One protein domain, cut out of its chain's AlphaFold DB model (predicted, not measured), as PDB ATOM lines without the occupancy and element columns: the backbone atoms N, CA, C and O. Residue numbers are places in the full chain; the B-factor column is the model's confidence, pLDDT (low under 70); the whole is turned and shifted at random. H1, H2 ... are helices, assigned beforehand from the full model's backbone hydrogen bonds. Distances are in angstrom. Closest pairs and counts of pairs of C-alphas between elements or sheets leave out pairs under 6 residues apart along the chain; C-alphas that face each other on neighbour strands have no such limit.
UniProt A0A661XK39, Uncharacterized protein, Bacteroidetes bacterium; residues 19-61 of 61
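AT A GLANCE: This is residues 19 to 61 of the 61 residues of an uncharacterized protein of Bacteroidetes bacterium (UniProt A0A661XK39). An open, twisted U: longest helix H2 makes its base, H1 stands off one end at a corner, and residues 49 to 54 lead from the other end to short H3. The printed part has 43 residues with three named helices, H1, H2, H3 in chain order, and no named strand: all helix. It is extended, radius of gyration of the C-alphas 14.6 A, spanning 38 by 22 by 15 A.

HOW THE PARTS SIT: Start with H1, residues 19 to 32; after a tight link comes H2, residues 34 to 48. They only just touch, only at the corner, with 3 pairs of C-alphas within 8 A; the closest are Leu 31 and Leu 37, 6.7 A. Their lines are about perpendicular, 87 degrees. H3, residues 55 to 59, is apart from both. In H1, H2 and H3 every O i to N i+4 pair is within hydrogen-bond range.

IN THESE COORDINATES: Find C-alpha 19 at (-12.445, -54.661, 26.071); H1 runs 20.1 A from there. H2 runs 21.5 A from C-alpha 34; H3 ends at C-alpha 59, (-15.790, -33.819, 50.023), after 6.4 A.

THE WHOLE: The farthest C-alphas, Tyr 21 and Ser 61, are 39.2 A apart. The printed part has no cut and no long link; pLDDT is under 70 at residue 61.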
ATOM      1  N   ASP A  19     -12.391 -56.010  25.509       97.94
ATOM      2  CA  ASP A  19     -12.445 -54.661  26.071       97.94
ATOM      3  C   ASP A  19     -12.852 -53.650  24.991       97.94
ATOM      4  O   ASP A  19     -13.808 -52.903  25.178       97.94
ATOM      5  N   GLU A  20     -12.240 -53.716  23.801       97.00
ATOM      6  CA  GLU A  20     -12.620 -52.864  22.664       97.00
ATOM      7  C   GLU A  20     -14.079 -53.080  22.236       97.00
ATOM      8  O   GLU A  20     -14.780 -52.122  21.903       97.00
ATOM      9  N   TYR A  21     -14.563 -54.327  22.255       96.69
ATOM     10  CA  TYR A  21     -15.958 -54.621  21.932       96.69
ATOM     11  C   TYR A  21     -16.925 -53.989  22.940       96.69
ATOM     12  O   TYR A  21     -17.901 -53.345  22.540       96.69
ATOM     13  N   GLU A  22     -16.676 -54.163  24.239       97.88
ATOM     14  CA  GLU A  22     -17.547 -53.615  25.280       97.88
ATOM     15  C   GLU A  22     -17.468 -52.080  25.342       97.88
ATOM     16  O   GLU A  22     -18.512 -51.433  25.474       97.88
ATOM     17  N   ASP A  23     -16.293 -51.487  25.122       97.12
ATOM     18  CA  ASP A  23     -16.109 -50.034  25.028       97.12
ATOM     19  C   ASP A  23     -16.899 -49.439  23.856       97.12
ATOM     20  O   ASP A  23     -17.649 -48.466  24.019       97.12
ATOM     21  N   MET A  24     -16.805 -50.050  22.669       96.62
ATOM     22  CA  MET A  24     -17.573 -49.621  21.499       96.62
ATOM     23  C   MET A  24     -19.076 -49.752  21.735       96.62
ATOM     24  O   MET A  24     -19.843 -48.829  21.458       96.62
ATOM     25  N   LYS A  25     -19.516 -50.890  22.271       96.38
ATOM     26  CA  LYS A  25     -20.926 -51.157  22.571       96.38
ATOM     27  C   LYS A  25     -21.484 -50.171  23.595       96.38
ATOM     28  O   LYS A  25     -22.608 -49.701  23.427       96.38
ATOM     29  N   SER A  26     -20.719 -49.845  24.635       94.88
ATOM     30  CA  SER A  26     -21.080 -48.830  25.628       94.88
ATOM     31  C   SER A  26     -21.186 -47.443  24.992       94.88
ATOM     32  O   SER A  26     -22.197 -46.757  25.155       94.88
ATOM     33  N   THR A  27     -20.201 -47.075  24.166       94.75
ATOM     34  CA  THR A  27     -20.184 -45.801  23.435       94.75
ATOM     35  C   THR A  27     -21.409 -45.658  22.535       94.75
ATOM     36  O   THR A  27     -22.095 -44.640  22.582       94.75
ATOM     37  N   VAL A  28     -21.745 -46.691  21.756       94.69
ATOM     38  CA  VAL A  28     -22.931 -46.678  20.886       94.69
ATOM     39  C   VAL A  28     -24.214 -46.507  21.698       94.69
ATOM     40  O   VAL A  28     -25.064 -45.713  21.313       94.69
ATOM     41  N   LYS A  29     -24.358 -47.196  22.838       93.06
ATOM     42  CA  LYS A  29     -25.535 -47.034  23.707       93.06
ATOM     43  C   LYS A  29     -25.682 -45.601  24.213       93.06
ATOM     44  O   LYS A  29     -26.785 -45.070  24.174       93.06
ATOM     45  N   ALA A  30     -24.585 -44.978  24.640       89.56
ATOM     46  CA  ALA A  30     -24.599 -43.592  25.095       89.56
ATOM     47  C   ALA A  30     -25.002 -42.617  23.974       89.56
ATOM     48  O   ALA A  30     -25.763 -41.686  24.212       89.56
ATOM     49  N   LEU A  31     -24.538 -42.852  22.742       90.00
ATOM     50  CA  LEU A  31     -24.878 -42.017  21.584       90.00
ATOM     51  C   LEU A  31     -26.340 -42.153  21.129       90.00
ATOM     52  O   LEU A  31     -26.841 -41.271  20.438       90.00
ATOM     53  N   LEU A  32     -27.023 -43.243  21.485       92.00
ATOM     54  CA  LEU A  32     -28.445 -43.431  21.182       92.00
ATOM     55  C   LEU A  32     -29.369 -42.729  22.188       92.00
ATOM     56  O   LEU A  32     -30.560 -42.574  21.918       92.00
ATOM     57  N   ASP A  33     -28.838 -42.299  23.330       93.94
ATOM     58  CA  ASP A  33     -29.585 -41.571  24.347       93.94
ATOM     59  C   ASP A  33     -29.486 -40.055  24.103       93.94
ATOM     60  O   ASP A  33     -28.497 -39.394  24.431       93.94
ATOM     61  N   ASN A  34     -30.545 -39.490  23.518       92.56
ATOM     62  CA  ASN A  34     -30.624 -38.059  23.217       92.56
ATOM     63  C   ASN A  34     -30.573 -37.173  24.471       92.56
ATOM     64  O   ASN A  34     -30.075 -36.049  24.402       92.56
ATOM     65  N   GLU A  35     -31.086 -37.655  25.604       93.44
ATOM     66  CA  GLU A  35     -31.065 -36.896  26.854       93.44
ATOM     67  C   GLU A  35     -29.648 -36.860  27.425       93.44
ATOM     68  O   GLU A  35     -29.157 -35.794  27.801       93.44
ATOM     69  N   LEU A  36     -28.940 -37.990  27.389       92.75
ATOM     70  CA  LEU A  36     -27.530 -38.039  27.766       92.75
ATOM     71  C   LEU A  36     -26.670 -37.122  26.881       92.75
ATOM     72  O   LEU A  36     -25.829 -36.379  27.389       92.75
ATOM     73  N   LEU A  37     -26.896 -37.120  25.564       93.69
ATOM     74  CA  LEU A  37     -26.197 -36.216  24.643       93.69
ATOM     75  C   LEU A  37     -26.438 -34.740  24.978       93.69
ATOM     76  O   LEU A  37     -25.487 -33.949  24.991       93.69
ATOM     77  N   ARG A  38     -27.685 -34.372  25.295       94.75
ATOM     78  CA  ARG A  38     -28.041 -33.018  25.738       94.75
ATOM     79  C   ARG A  38     -27.293 -32.647  27.019       94.75
ATOM     80  O   ARG A  38     -26.672 -31.589  27.075       94.75
ATOM     81  N   GLN A  39     -27.271 -33.538  28.011       94.62
ATOM     82  CA  GLN A  39     -26.557 -33.316  29.272       94.62
ATOM     83  C   GLN A  39     -25.043 -33.154  29.072       94.62
ATOM     84  O   GLN A  39     -24.430 -32.290  29.696       94.62
ATOM     85  N   ILE A  40     -24.428 -33.927  28.169       93.31
ATOM     86  CA  ILE A  40     -23.007 -33.771  27.814       93.31
ATOM     87  C   ILE A  40     -22.749 -32.384  27.213       93.31
ATOM     88  O   ILE A  40     -21.741 -31.743  27.533       93.31
ATOM     89  N   GLN A  41     -23.638 -31.904  26.343       94.38
ATOM     90  CA  GLN A  41     -23.517 -30.573  25.753       94.38
ATOM     91  C   GLN A  41     -23.644 -29.470  26.813       94.38
ATOM     92  O   GLN A  41     -22.795 -28.579  26.864       94.38
ATOM     93  N   GLU A  42     -24.647 -29.555  27.685       96.00
ATOM     94  CA  GLU A  42     -24.872 -28.593  28.770       96.00
ATOM     95  C   GLU A  42     -23.709 -28.572  29.761       96.00
ATOM     96  O   GLU A  42     -23.178 -27.505  30.068       96.00
ATOM     97  N   SER A  43     -23.216 -29.747  30.157       94.94
ATOM     98  CA  SER A  43     -22.041 -29.890  31.020       94.94
ATOM     99  C   SER A  43     -20.805 -29.194  30.436       94.94
ATOM    100  O   SER A  43     -20.067 -28.513  31.152       94.94
ATOM    101  N   ARG A  44     -20.589 -29.283  29.114       94.62
ATOM    102  CA  ARG A  44     -19.491 -28.571  28.433       94.62
ATOM    103  C   ARG A  44     -19.663 -27.054  28.474       94.62
ATOM    104  O   ARG A  44     -18.669 -26.337  28.594       94.62
ATOM    105  N   GLU A  45     -20.886 -26.548  28.346       96.56
ATOM    106  CA  GLU A  45     -21.157 -25.113  28.482       96.56
ATOM    107  C   GLU A  45     -20.957 -24.623  29.914       96.56
ATOM    108  O   GLU A  45     -20.360 -23.565  30.120       96.56
ATOM    109  N   ASP A  46     -21.422 -25.396  30.890       96.31
ATOM    110  CA  ASP A  46     -21.249 -25.112  32.309       96.31
ATOM    111  C   ASP A  46     -19.774 -25.044  32.680       96.31
ATOM    112  O   ASP A  46     -19.333 -24.055  33.268       96.31
ATOM    113  N   TYR A  47     -18.982 -26.019  32.231       94.81
ATOM    114  CA  TYR A  47     -17.541 -26.018  32.442       94.81
ATOM    115  C   TYR A  47     -16.871 -24.763  31.861       94.81
ATOM    116  O   TYR A  47     -16.108 -24.090  32.554       94.81
ATOM    117  N   ARG A  48     -17.209 -24.382  30.617       94.19
ATOM    118  CA  ARG A  48     -16.685 -23.154  29.982       94.19
ATOM    119  C   ARG A  48     -17.080 -21.880  30.726       94.19
ATOM    120  O   ARG A  48     -16.305 -20.929  30.749       94.19
ATOM    121  N   ARG A  49     -18.277 -21.847  31.317       96.56
ATOM    122  CA  ARG A  49     -18.778 -20.722  32.121       96.56
ATOM    123  C   ARG A  49     -18.253 -20.736  33.563       96.56
ATOM    124  O   ARG A  49     -18.650 -19.878  34.345       96.56
ATOM    125  N   GLY A  50     -17.399 -21.696  33.932       95.19
ATOM    126  CA  GLY A  50     -16.906 -21.856  35.302       95.19
ATOM    127  C   GLY A  50     -17.970 -22.353  36.287       95.19
ATOM    128  O   GLY A  50     -17.774 -22.264  37.494       95.19
ATOM    129  N   ARG A  51     -19.101 -22.872  35.794       94.31
ATOM    130  CA  ARG A  51     -20.188 -23.444  36.597       94.31
ATOM    131  C   ARG A  51     -19.907 -24.911  36.897       94.31
ATOM    132  O   ARG A  51     -20.599 -25.804  36.427       94.31
ATOM    133  N   PHE A  52     -18.861 -25.166  37.666       93.19
ATOM    134  CA  PHE A  52     -18.546 -26.498  38.168       93.19
ATOM    135  C   PHE A  52     -18.051 -26.394  39.607       93.19
ATOM    136  O   PHE A  52     -17.554 -25.350  40.022       93.19
ATOM    137  N   LYS A  53     -18.189 -27.484  40.360       92.56
ATOM    138  CA  LYS A  53     -17.575 -27.619  41.680       92.56
ATOM    139  C   LYS A  53     -16.352 -28.506  41.570       92.56
ATOM    140  O   LYS A  53     -16.376 -29.511  40.855       92.56
ATOM    141  N   LYS A  54     -15.280 -28.146  42.266       91.75
ATOM    142  CA  LYS A  54     -14.133 -29.049  42.402       91.75
ATOM    143  C   LYS A  54     -14.508 -30.197  43.327       91.75
ATOM    144  O   LYS A  54     -15.300 -30.034  44.246       91.75
ATOM    145  N   LEU A  55     -13.876 -31.349  43.123       90.19
ATOM    146  CA  LEU A  55     -14.109 -32.511  43.975       90.19
ATOM    147  C   LEU A  55     -13.811 -32.215  45.457       90.19
ATOM    148  O   LEU A  55     -14.569 -32.633  46.320       90.19
ATOM    149  N   SER A  56     -12.766 -31.434  45.747       93.31
ATOM    150  CA  SER A  56     -12.449 -30.994  47.115       93.31
ATOM    151  C   SER A  56     -13.590 -30.200  47.761       93.31
ATOM    152  O   SER A  56     -13.896 -30.402  48.924       93.31
ATOM    153  N   GLU A  57     -14.277 -29.353  46.990       92.12
ATOM    154  CA  GLU A  57     -15.414 -28.552  47.472       92.12
ATOM    155  C   GLU A  57     -16.654 -29.408  47.782       92.12
ATOM    156  O   GLU A  57     -17.595 -28.919  48.401       92.12
ATOM    157  N   LEU A  58     -16.684 -30.661  47.318       88.38
ATOM    158  CA  LEU A  58     -17.773 -31.612  47.556       88.38
ATOM    159  C   LEU A  58     -17.480 -32.575  48.710       88.38
ATOM    160  O   LEU A  58     -18.419 -33.058  49.329       88.38
ATOM    161  N   ILE A  59     -16.206 -32.884  48.965       90.00
ATOM    162  CA  ILE A  59     -15.790 -33.819  50.023       90.00
ATOM    163  C   ILE A  59     -15.804 -33.140  51.400       90.00
ATOM    164  O   ILE A  59     -16.088 -33.801  52.394       90.00
ATOM    165  N   ASP A  60     -15.558 -31.830  51.450       73.19
ATOM    166  CA  ASP A  60     -15.540 -31.042  52.690       73.19
ATOM    167  C   ASP A  60     -16.916 -30.414  53.038       73.19
ATOM    168  O   ASP A  60     -16.987 -29.511  53.874       73.19
ATOM    169  N   SER A  61     -18.000 -30.853  52.376       57.22
ATOM    170  CA  SER A  61     -19.376 -30.331  52.514       57.22
ATOM    171  C   SER A  61     -20.280 -31.181  53.402       57.22
ATOM    172  O   SER A  61     -20.089 -32.411  53.484       57.22
TER     173      SER A  61